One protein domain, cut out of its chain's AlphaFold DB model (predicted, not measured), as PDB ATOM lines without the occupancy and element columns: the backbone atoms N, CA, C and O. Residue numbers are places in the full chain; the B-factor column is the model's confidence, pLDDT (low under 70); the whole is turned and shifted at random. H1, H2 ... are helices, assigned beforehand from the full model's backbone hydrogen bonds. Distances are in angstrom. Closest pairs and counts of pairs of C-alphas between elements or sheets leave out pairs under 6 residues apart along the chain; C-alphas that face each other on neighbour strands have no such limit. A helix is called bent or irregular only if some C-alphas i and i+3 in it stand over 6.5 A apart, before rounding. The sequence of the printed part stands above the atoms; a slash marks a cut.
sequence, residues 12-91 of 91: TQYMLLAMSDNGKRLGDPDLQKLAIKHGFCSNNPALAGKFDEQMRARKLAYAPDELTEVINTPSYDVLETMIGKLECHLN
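What this domain is: This is residues 12 to 91 of the 91 residues of an uncharacterized protein of Moraxella atlantae (UniProt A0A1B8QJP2). The model is a loose, open horseshoe: H1, H2 and H3 follow one another along one side, and the long stretch of residues 58 to 75 arches back along the other side to H4. Residues 12 to 20 cross the space between the two sides, and residues 75 to 81 and 84 to 91, most of them in H4, stick out at one end. The printed part has 80 residues, with four named helices in the order H1, H2, H3, H4 and no named strand; the class is all helix. The whole is loose, with a radius of gyration of the C-alphas of 15.7 A, and elongated, spanning 49 by 29 by 17 A.

How they stand to each other: H1, residues 21 to 27, is close to but not clearly touching H2, residues 29 to 37; their closest C-alphas, of Leu 26 and Gln 32, are 7.1 A apart, at a steep tilt of 60 degrees. H2 touches H3, residues 45 to 57, with the closest C-alphas, of Ile 36 and Phe 51, 5.8 A apart; they run the same way at a shallow tilt of 31 degrees. H4, residues 76 to 90, is apart from H1, H2 and H3, and H1 is apart from H3. Every O i to N i+4 pair is within hydrogen-bond range in H2 and H4, but 5 of 9 in H3 and 0 of 3 in H1, where 4 of 4 O i to N i+3 pairs are.

Where its parts are: H1 begins at C-alpha 21, (179.051, 212.713, 120.234), and is 10.8 A long; H2 is 12.5 A long. H3 is 20.1 A long and irregular, with C-alphas 46 and 49 7.7 A apart. H4 is 21.0 A long and ends at C-alpha 90, (169.777, 222.858, 127.628).

The domain as a whole: The two C-alphas farthest apart, of Lys 59 and Asn 91, are 49.7 A apart. The printed part has no cut; the link from H3 to H4 is long, with 18 residues. The mean pLDDT of the printed part is 82.0, and residues 61 to 66 and 90 to 91 are under 70.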
ATOM      1  N   THR A  12     169.598 195.476 138.170       78.12
ATOM      2  CA  THR A  12     169.231 196.810 137.695       78.12
ATOM      3  C   THR A  12     169.392 196.862 136.188       78.12
ATOM      4  O   THR A  12     170.499 196.676 135.673       78.12
ATOM      5  N   GLN A  13     168.310 197.168 135.475       81.12
ATOM      6  CA  GLN A  13     168.409 197.502 134.062       81.12
ATOM      7  C   GLN A  13     168.922 198.940 133.912       81.12
ATOM      8  O   GLN A  13     168.253 199.899 134.296       81.12
ATOM      9  N   TYR A  14     170.115 199.097 133.337       82.69
ATOM     10  CA  TYR A  14     170.690 200.409 133.042       82.69
ATOM     11  C   TYR A  14     170.294 200.867 131.637       82.69
ATOM     12  O   TYR A  14     170.519 200.157 130.659       82.69
ATOM     13  N   MET A  15     169.758 202.083 131.536       81.00
ATOM     14  CA  MET A  15     169.534 202.773 130.266       81.00
ATOM     15  C   MET A  15     170.503 203.946 130.154       81.00
ATOM     16  O   MET A  15     170.647 204.737 131.086       81.00
ATOM     17  N   LEU A  16     171.169 204.054 129.009       82.81
ATOM     18  CA  LEU A  16     172.129 205.112 128.722       82.81
ATOM     19  C   LEU A  16     171.588 205.964 127.575       82.81
ATOM     20  O   LEU A  16     171.345 205.450 126.485       82.81
ATOM     21  N   LEU A  17     171.423 207.264 127.820       82.62
ATOM     22  CA  LEU A  17     171.039 208.241 126.802       82.62
ATOM     23  C   LEU A  17     172.281 209.014 126.349       82.62
ATOM     24  O   LEU A  17     172.935 209.696 127.140       82.62
ATOM     25  N   ALA A  18     172.622 208.909 125.067       86.56
ATOM     26  CA  ALA A  18     173.769 209.609 124.503       86.56
ATOM     27  C   ALA A  18     173.426 211.080 124.211       86.56
ATOM     28  O   ALA A  18     172.868 211.392 123.165       86.56
ATOM     29  N   MET A  19     173.806 211.988 125.114       83.44
ATOM     30  CA  MET A  19     173.582 213.439 124.954       83.44
ATOM     31  C   MET A  19     174.740 214.176 124.253       83.44
ATOM     32  O   MET A  19     174.708 215.391 124.102       83.44
ATOM     33  N   SER A  20     175.794 213.463 123.846       87.25
ATOM     34  CA  SER A  20     176.961 214.032 123.160       87.25
ATOM     35  C   SER A  20     177.530 213.060 122.132       87.25
ATOM     36  O   SER A  20     177.270 211.855 122.194       87.25
ATOM     37  N   ASP A  21     178.366 213.558 121.220       88.12
ATOM     38  CA  ASP A  21     179.051 212.713 120.234       88.12
ATOM     39  C   ASP A  21     179.966 211.673 120.888       88.12
ATOM     40  O   ASP A  21     180.031 210.527 120.445       88.12
ATOM     41  N   ASN A  22     180.600 212.023 122.010       88.06
ATOM     42  CA  ASN A  22     181.352 211.057 122.808       88.06
ATOM     43  C   ASN A  22     180.434 210.001 123.434       88.06
ATOM     44  O   ASN A  22     180.797 208.828 123.466       88.06
ATOM     45  N   GLY A  23     179.236 210.389 123.881       86.50
ATOM     46  CA  GLY A  23     178.231 209.463 124.404       86.50
ATOM     47  C   GLY A  23     177.762 208.444 123.363       86.50
ATOM     48  O   GLY A  23     177.572 207.278 123.701       86.50
ATOM     49  N   LYS A  24     177.662 208.837 122.084       87.25
ATOM     50  CA  LYS A  24     177.287 207.924 120.985       87.25
ATOM     51  C   LYS A  24     178.252 206.744 120.851       87.25
ATOM     52  O   LYS A  24     177.834 205.660 120.450       87.25
ATOM     53  N   ARG A  25     179.518 206.917 121.250       88.25
ATOM     54  CA  ARG A  25     180.521 205.840 121.236       88.25
ATOM     55  C   ARG A  25     180.145 204.676 122.151       88.25
ATOM     56  O   ARG A  25     180.564 203.566 121.876       88.25
ATOM     57  N   LEU A  26     179.317 204.868 123.181       85.00
ATOM     58  CA  LEU A  26     178.846 203.759 124.028       85.00
ATOM     59  C   LEU A  26     178.026 202.712 123.247       85.00
ATOM     60  O   LEU A  26     177.918 201.570 123.688       85.00
ATOM     61  N   GLY A  27     177.494 203.074 122.074       82.88
ATOM     62  CA  GLY A  27     176.855 202.144 121.141       82.88
ATOM     63  C   GLY A  27     177.827 201.332 120.272       82.88
ATOM     64  O   GLY A  27     177.382 200.424 119.574       82.88
ATOM     65  N   ASP A  28     179.128 201.632 120.300       88.12
ATOM     66  CA  ASP A  28     180.147 200.942 119.507       88.12
ATOM     67  C   ASP A  28     180.261 199.461 119.931       88.12
ATOM     68  O   ASP A  28     180.414 199.174 121.127       88.12
ATOM     69  N   PRO A  29     180.220 198.502 118.983       86.75
ATOM     70  CA  PRO A  29     180.377 197.080 119.273       86.75
ATOM     71  C   PRO A  29     181.599 196.730 120.128       86.75
ATOM     72  O   PRO A  29     181.532 195.782 120.916       86.75
ATOM     73  N   ASP A  30     182.712 197.449 119.997       88.44
ATOM     74  CA  ASP A  30     183.922 197.155 120.770       88.44
ATOM     75  C   ASP A  30     183.801 197.594 122.232       88.44
ATOM     76  O   ASP A  30     184.230 196.865 123.135       88.44
ATOM     77  N   LEU A  31     183.125 198.716 122.490       88.88
ATOM     78  CA  LEU A  31     182.813 199.146 123.853       88.88
ATOM     79  C   LEU A  31     181.756 198.247 124.501       88.88
ATOM     80  O   LEU A  31     181.883 197.921 125.682       88.88
ATOM     81  N   GLN A  32     180.783 197.749 123.738       88.06
ATOM     82  CA  GLN A  32     179.818 196.771 124.252       88.06
ATOM     83  C   GLN A  32     180.477 195.431 124.616       88.06
ATOM     84  O   GLN A  32     180.164 194.851 125.656       88.06
ATOM     85  N   LYS A  33     181.441 194.944 123.820       88.69
ATOM     86  CA  LYS A  33     182.239 193.753 124.180       88.69
ATOM     87  C   LYS A  33     183.031 193.976 125.470       88.69
ATOM     88  O   LYS A  33     183.122 193.070 126.299       88.69
ATOM     89  N   LEU A  34     183.603 195.171 125.647       90.25
ATOM     90  CA  LEU A  34     184.295 195.535 126.881       90.25
ATOM     91  C   LEU A  34     183.327 195.555 128.073       90.25
ATOM     92  O   LEU A  34     183.653 195.001 129.120       90.25
ATOM     93  N   ALA A  35     182.125 196.109 127.907       88.25
ATOM     94  CA  ALA A  35     181.096 196.113 128.945       88.25
ATOM     95  C   ALA A  35     180.731 194.683 129.391       88.25
ATOM     96  O   ALA A  35     180.721 194.397 130.590       88.25
ATOM     97  N   ILE A  36     180.566 193.750 128.447       88.94
ATOM     98  CA  ILE A  36     180.321 192.327 128.743       88.94
ATOM     99  C   ILE A  36     181.479 191.705 129.529       88.94
ATOM    100  O   ILE A  36     181.256 191.002 130.516       88.94
ATOM    101  N   LYS A  37     182.732 192.018 129.173       87.75
ATOM    102  CA  LYS A  37     183.908 191.595 129.956       87.75
ATOM    103  C   LYS A  37     183.848 192.109 131.399       87.75
ATOM    104  O   LYS A  37     184.388 191.467 132.299       87.75
ATOM    105  N   HIS A  38     183.212 193.245 131.652       87.06
ATOM    106  CA  HIS A  38     183.036 193.792 132.997       87.06
ATOM    107  C   HIS A  38     181.746 193.335 133.698       87.06
ATOM    108  O   HIS A  38     181.536 193.715 134.844       87.06
ATOM    109  N   GLY A  39     180.945 192.460 133.079       81.50
ATOM    110  CA  GLY A  39     179.736 191.893 133.682       81.50
ATOM    111  C   GLY A  39     178.456 192.680 133.401       81.50
ATOM    112  O   GLY A  39     177.439 192.402 134.026       81.50
ATOM    113  N   PHE A  40     178.477 193.634 132.466       85.00
ATOM    114  CA  PHE A  40     177.252 194.274 131.988       85.00
ATOM    115  C   PHE A  40     176.543 193.383 130.966       85.00
ATOM    116  O   PHE A  40     177.155 192.925 129.998       85.00
ATOM    117  N   CYS A  41     175.238 193.191 131.148       79.19
ATOM    118  CA  CYS A  41     174.384 192.573 130.141       79.19
ATOM    119  C   CYS A  41     174.121 193.580 129.012       79.19
ATOM    120  O   CYS A  41     173.778 194.733 129.271       79.19
ATOM    121  N   SER A  42     174.287 193.151 127.760       79.00
ATOM    122  CA  SER A  42     173.936 193.959 126.588       79.00
ATOM    123  C   SER A  42     172.586 193.508 126.038       79.00
ATOM    124  O   SER A  42     172.321 192.312 125.964       79.00
ATOM    125  N   ASN A  43     171.757 194.456 125.600       76.69
ATOM    126  CA  ASN A  43     170.522 194.172 124.865       76.69
ATOM    127  C   ASN A  43     170.772 193.879 123.372       76.69
ATOM    128  O   ASN A  43     169.825 193.647 122.626       76.69
ATOM    129  N   ASN A  44     172.031 193.917 122.923       79.81
ATOM    130  CA  ASN A  44     172.411 193.636 121.548       79.81
ATOM    131  C   ASN A  44     172.337 192.121 121.267       79.81
ATOM    132  O   ASN A  44     173.178 191.375 121.784       79.81
ATOM    133  N   PRO A  45     171.419 191.652 120.398       78.25
ATOM    134  CA  PRO A  45     171.249 190.225 120.121       78.25
ATOM    135  C   PRO A  45     172.518 189.563 119.575       78.25
ATOM    136  O   PRO A  45     172.783 188.398 119.857       78.25
ATOM    137  N   ALA A  46     173.352 190.314 118.843       82.94
ATOM    138  CA  ALA A  46     174.607 189.804 118.290       82.94
ATOM    139  C   ALA A  46     175.669 189.495 119.364       82.94
ATOM    140  O   ALA A  46     176.667 188.834 119.074       82.94
ATOM    141  N   LEU A  47     175.486 189.993 120.591       80.25
ATOM    142  CA  LEU A  47     176.421 189.822 121.702       80.25
ATOM    143  C   LEU A  47     175.861 188.970 122.849       80.25
ATOM    144  O   LEU A  47     176.605 188.715 123.794       80.25
ATOM    145  N   ALA A  48     174.612 188.498 122.759       74.56
ATOM    146  CA  ALA A  48     173.946 187.736 123.819       74.56
ATOM    147  C   ALA A  48     174.783 186.526 124.286       74.56
ATOM    148  O   ALA A  48     175.132 186.431 125.459       74.56
ATOM    149  N   GLY A  49     175.246 185.685 123.354       79.44
ATOM    150  CA  GLY A  49     176.064 184.508 123.690       79.44
ATOM    151  C   GLY A  49     177.441 184.830 124.289       79.44
ATOM    152  O   GLY A  49     178.027 183.995 124.977       79.44
ATOM    153  N   LYS A  50     177.966 186.050 124.093       83.25
ATOM    154  CA  LYS A  50     179.278 186.431 124.647       83.25
ATOM    155  C   LYS A  50     179.246 186.602 126.157       83.25
ATOM    156  O   LYS A  50     180.278 186.417 126.800       83.25
ATOM    157  N   PHE A  51     178.104 186.984 126.720       82.69
ATOM    158  CA  PHE A  51     177.966 187.110 128.165       82.69
ATOM    159  C   PHE A  51     178.085 185.740 128.840       82.69
ATOM    160  O   PHE A  51     178.913 185.572 129.738       82.69
ATOM    161  N   ASP A  52     177.375 184.738 128.323       81.50
ATOM    162  CA  ASP A  52     177.422 183.367 128.839       81.50
ATOM    163  C   ASP A  52     178.819 182.758 128.725       81.50
ATOM    164  O   ASP A  52     179.317 182.134 129.667       81.50
ATOM    165  N   GLU A  53     179.496 182.983 127.596       85.50
ATOM    166  CA  GLU A  53     180.896 182.593 127.416       85.50
ATOM    167  C   GLU A  53     181.802 183.213 128.490       85.50
ATOM    168  O   GLU A  53     182.635 182.512 129.075       85.50
ATOM    169  N   GLN A  54     181.636 184.507 128.792       86.00
ATOM    170  CA  GLN A  54     182.419 185.179 129.835       86.00
ATOM    171  C   GLN A  54     182.120 184.630 131.235       86.00
ATOM    172  O   GLN A  54     183.057 184.432 132.017       86.00
ATOM    173  N   MET A  55     180.856 184.350 131.558       84.12
ATOM    174  CA  MET A  55     180.479 183.790 132.861       84.12
ATOM    175  C   MET A  55     181.048 182.385 133.050       84.12
ATOM    176  O   MET A  55     181.679 182.101 134.076       84.12
ATOM    177  N   ARG A  56     180.960 181.540 132.014       84.75
ATOM    178  CA  ARG A  56     181.571 180.202 131.999       84.75
ATOM    179  C   ARG A  56     183.089 180.266 132.140       84.75
ATOM    180  O   ARG A  56     183.651 179.536 132.957       84.75
ATOM    181  N   ALA A  57     183.753 181.167 131.413       86.69
ATOM    182  CA  ALA A  57     185.203 181.355 131.506       86.69
ATOM    183  C   ALA A  57     185.655 181.747 132.925       86.69
ATOM    184  O   ALA A  57     186.734 181.350 133.369       86.69
ATOM    185  N   ARG A  58     184.817 182.486 133.660       85.94
ATOM    186  CA  ARG A  58     185.069 182.890 135.052       85.94
ATOM    187  C   ARG A  58     184.583 181.886 136.092       85.94
ATOM    188  O   ARG A  58     184.766 182.135 137.280       85.94
ATOM    189  N   LYS A  59     184.006 180.757 135.665       83.69
ATOM    190  CA  LYS A  59     183.391 179.744 136.539       83.69
ATOM    191  C   LYS A  59     182.307 180.340 137.448       83.69
ATOM    192  O   LYS A  59     182.122 179.889 138.576       83.69
ATOM    193  N   LEU A  60     181.609 181.364 136.959       79.56
ATOM    194  CA  LEU A  60     180.465 181.959 137.636       79.56
ATOM    195  C   LEU A  60     179.230 181.135 137.266       79.56
ATOM    196  O   LEU A  60     178.862 181.048 136.098       79.56
ATOM    197  N   ALA A  61     178.629 180.486 138.263       65.25
ATOM    198  CA  ALA A  61     177.509 179.558 138.082       65.25
ATOM    199  C   ALA A  61     176.146 180.253 137.887       65.25
ATOM    200  O   ALA A  61     175.136 179.577 137.730       65.25
ATOM    201  N   TYR A  62     176.111 181.588 137.933       62.88
ATOM    202  CA  TYR A  62     174.888 182.382 138.014       62.88
ATOM    203  C   TYR A  62     174.770 183.310 136.801       62.88
ATOM    204  O   TYR A  62     175.110 184.488 136.863       62.88
ATOM    205  N   ALA A  63     174.332 182.749 135.677       65.31
ATOM    206  CA  ALA A  63     173.746 183.503 134.575       65.31
ATOM    207  C   ALA A  63     172.328 182.941 134.394       65.31
ATOM    208  O   ALA A  63     172.191 181.858 133.826       65.31
ATOM    209  N   PRO A  64     171.300 183.571 134.990       65.38
ATOM    210  CA  PRO A  64     169.922 183.142 134.795       65.38
ATOM    211  C   PRO A  64     169.543 183.305 133.319       65.38
ATOM    212  O   PRO A  64     169.821 184.356 132.743       65.38
ATOM    213  N   ASP A  65     168.881 182.304 132.731       66.06
ATOM    214  CA  ASP A  65     168.323 182.412 131.372       66.06
ATOM    215  C   ASP A  65     167.281 183.546 131.285       66.06
ATOM    216  O   ASP A  65     167.082 184.151 130.232       66.06
ATOM    217  N   GLU A  66     166.639 183.857 132.415       68.56
ATOM    218  CA  GLU A  66     165.667 184.931 132.556       68.56
ATOM    219  C   GLU A  66     165.901 185.682 133.875       68.56
ATOM    220  O   GLU A  66     166.024 185.083 134.947       68.56
ATOM    221  N   LEU A  67     165.986 187.012 133.798       72.56
ATOM    222  CA  LEU A  67     166.126 187.877 134.968       72.56
ATOM    223  C   LEU A  67     164.724 188.218 135.488       72.56
ATOM    224  O   LEU A  67     164.022 189.026 134.887       72.56
ATOM    225  N   THR A  68     164.307 187.600 136.593       70.25
ATOM    226  CA  THR A  68     162.971 187.810 137.183       70.25
ATOM    227  C   THR A  68     162.938 188.954 138.197       70.25
ATOM    228  O   THR A  68     161.987 189.732 138.232       70.25
ATOM    229  N   GLU A  69     163.995 189.103 138.993       73.62
ATOM    230  CA  GLU A  69     164.140 190.155 140.007       73.62
ATOM    231  C   GLU A  69     164.784 191.404 139.392       73.62
ATOM    232  O   GLU A  69     165.943 191.716 139.663       73.62
ATOM    233  N   VAL A  70     164.065 192.100 138.504       75.38
ATOM    234  CA  VAL A  70     164.593 193.267 137.773       75.38
ATOM    235  C   VAL A  70     163.917 194.559 138.213       75.38
ATOM    236  O   VAL A  70     162.694 194.697 138.144       75.38
ATOM    237  N   ILE A  71     164.719 195.563 138.577       78.94
ATOM    238  CA  ILE A  71     164.236 196.947 138.601       78.94
ATOM    239  C   ILE A  71     164.193 197.434 137.157       78.94
ATOM    240  O   ILE A  71     165.226 197.712 136.539       78.94
ATOM    241  N   ASN A  72     162.974 197.512 136.629       78.62
ATOM    242  CA  ASN A  72     162.722 198.016 135.291       78.62
ATOM    243  C   ASN A  72     163.069 199.501 135.185       78.62
ATOM    244  O   ASN A  72     162.946 200.279 136.134       78.62
ATOM    245  N   THR A  73     163.467 199.898 133.983       81.88
ATOM    246  CA  THR A  73     163.614 201.311 133.633       81.88
ATOM    247  C   THR A  73     162.265 202.031 133.717       81.88
ATOM    248  O   THR A  73     161.222 201.380 133.598       81.88
ATOM    249  N   PRO A  74     162.257 203.369 133.881       85.25
ATOM    250  CA  PRO A  74     161.021 204.144 133.840       85.25
ATOM    251  C   PRO A  74     160.212 203.864 132.566       85.25
ATOM    252  O   PRO A  74     160.781 203.528 131.524       85.25
ATOM    253  N   SER A  75     158.885 203.994 132.652       88.12
ATOM    254  CA  SER A  75     158.009 203.822 131.490       88.12
ATOM    255  C   SER A  75     158.285 204.883 130.424       88.12
ATOM    256  O   SER A  75     158.846 205.940 130.718       88.12
ATOM    257  N   TYR A  76     157.844 204.616 129.193       86.69
ATOM    258  CA  TYR A  76     157.962 205.555 128.077       86.69
ATOM    259  C   TYR A  76     157.448 206.959 128.437       86.69
ATOM    260  O   TYR A  76     158.184 207.927 128.296       86.69
ATOM    261  N   ASP A  77     156.245 207.067 129.012       91.19
ATOM    262  CA  ASP A  77     155.647 208.360 129.384       91.19
ATOM    263  C   ASP A  77     156.491 209.135 130.413       91.19
ATOM    264  O   ASP A  77     156.598 210.366 130.371       91.19
ATOM    265  N   VAL A  78     157.116 208.409 131.347       91.25
ATOM    266  CA  VAL A  78     158.012 209.003 132.344       91.25
ATOM    267  C   VAL A  78     159.309 209.457 131.678       91.25
ATOM    268  O   VAL A  78     159.766 210.564 131.959       91.25
ATOM    269  N   LEU A  79     159.875 208.654 130.773       89.75
ATOM    270  CA  LEU A  79     161.078 209.013 130.019       89.75
ATOM    271  C   LEU A  79     160.850 210.245 129.137       89.75
ATOM    272  O   LEU A  79     161.660 211.164 129.200       89.75
ATOM    273  N   GLU A  80     159.739 210.320 128.405       89.00
ATOM    274  CA  GLU A  80     159.362 211.497 127.606       89.00
ATOM    275  C   GLU A  80     159.269 212.755 128.476       89.00
ATOM    276  O   GLU A  80     159.838 213.801 128.157       89.00
ATOM    277  N   THR A  81     158.631 212.637 129.643       92.69
ATOM    278  CA  THR A  81     158.545 213.742 130.607       92.69
ATOM    279  C   THR A  81     159.931 214.170 131.106       92.69
ATOM    280  O   THR A  81     160.185 215.362 131.299       92.69
ATOM    281  N   MET A  82     160.838 213.218 131.343       90.44
ATOM    282  CA  MET A  82     162.209 213.505 131.777       90.44
ATOM    283  C   MET A  82     163.027 214.168 130.664       90.44
ATOM    284  O   MET A  82     163.704 215.160 130.932       90.44
ATOM    285  N   ILE A  83     162.937 213.663 129.432       87.94
ATOM    286  CA  ILE A  83     163.641 214.205 128.264       87.94
ATOM    287  C   ILE A  83     163.178 215.636 127.993       87.94
ATOM    288  O   ILE A  83     164.020 216.531 127.952       87.94
ATOM    289  N   GLY A  84     161.868 215.890 127.944       89.19
ATOM    290  CA  GLY A  84     161.348 217.243 127.725       89.19
ATOM    291  C   GLY A  84     161.813 218.248 128.790       89.19
ATOM    292  O   GLY A  84     162.111 219.403 128.481       89.19
ATOM    293  N   LYS A  85     161.958 217.815 130.053       89.75
ATOM    294  CA  LYS A  85     162.539 218.659 131.115       89.75
ATOM    295  C   LYS A  85     164.027 218.941 130.904       89.75
ATOM    296  O   LYS A  85     164.467 220.052 131.191       89.75
ATOM    297  N   LEU A  86     164.795 217.957 130.436       85.94
ATOM    298  CA  LEU A  86     166.222 218.120 130.148       85.94
ATOM    299  C   LEU A  86     166.448 219.062 128.961       85.94
ATOM    300  O   LEU A  86     167.299 219.943 129.040       85.94
ATOM    301  N   GLU A  87     165.661 218.926 127.896       84.19
ATOM    302  CA  GLU A  87     165.737 219.791 126.711       84.19
ATOM    303  C   GLU A  87     165.424 221.255 127.034       84.19
ATOM    304  O   GLU A  87     166.100 222.154 126.540       84.19
ATOM    305  N   CYS A  88     164.451 221.509 127.916       80.12
ATOM    306  CA  CYS A  88     164.131 222.865 128.366       80.12
ATOM    307  C   CYS A  88     165.272 223.520 129.169       80.12
ATOM    308  O   CYS A  88     165.321 224.741 129.251       80.12
ATOM    309  N   HIS A  89     166.157 222.734 129.790       74.25
ATOM    310  CA  HIS A  89     167.294 223.250 130.558       74.25
ATOM    311  C   HIS A  89     168.561 223.444 129.708       74.25
ATOM    312  O   HIS A  89     169.485 224.133 130.134       74.25
ATOM    313  N   LEU A  90     168.630 222.801 128.539       66.19
ATOM    314  CA  LEU A  90     169.777 222.858 127.628       66.19
ATOM    315  C   LEU A  90     169.670 223.974 126.577       66.19
ATOM    316  O   LEU A  90     170.672 224.271 125.928       66.19
ATOM    317  N   ASN A  91     168.485 224.571 126.422       53.84
ATOM    318  CA  ASN A  91     168.217 225.753 125.596       53.84
ATOM    319  C   ASN A  91     168.153 227.022 126.452       53.84
ATOM    320  O   ASN A  91     168.516 228.094 125.917       53.84
TER     321      ASN A  91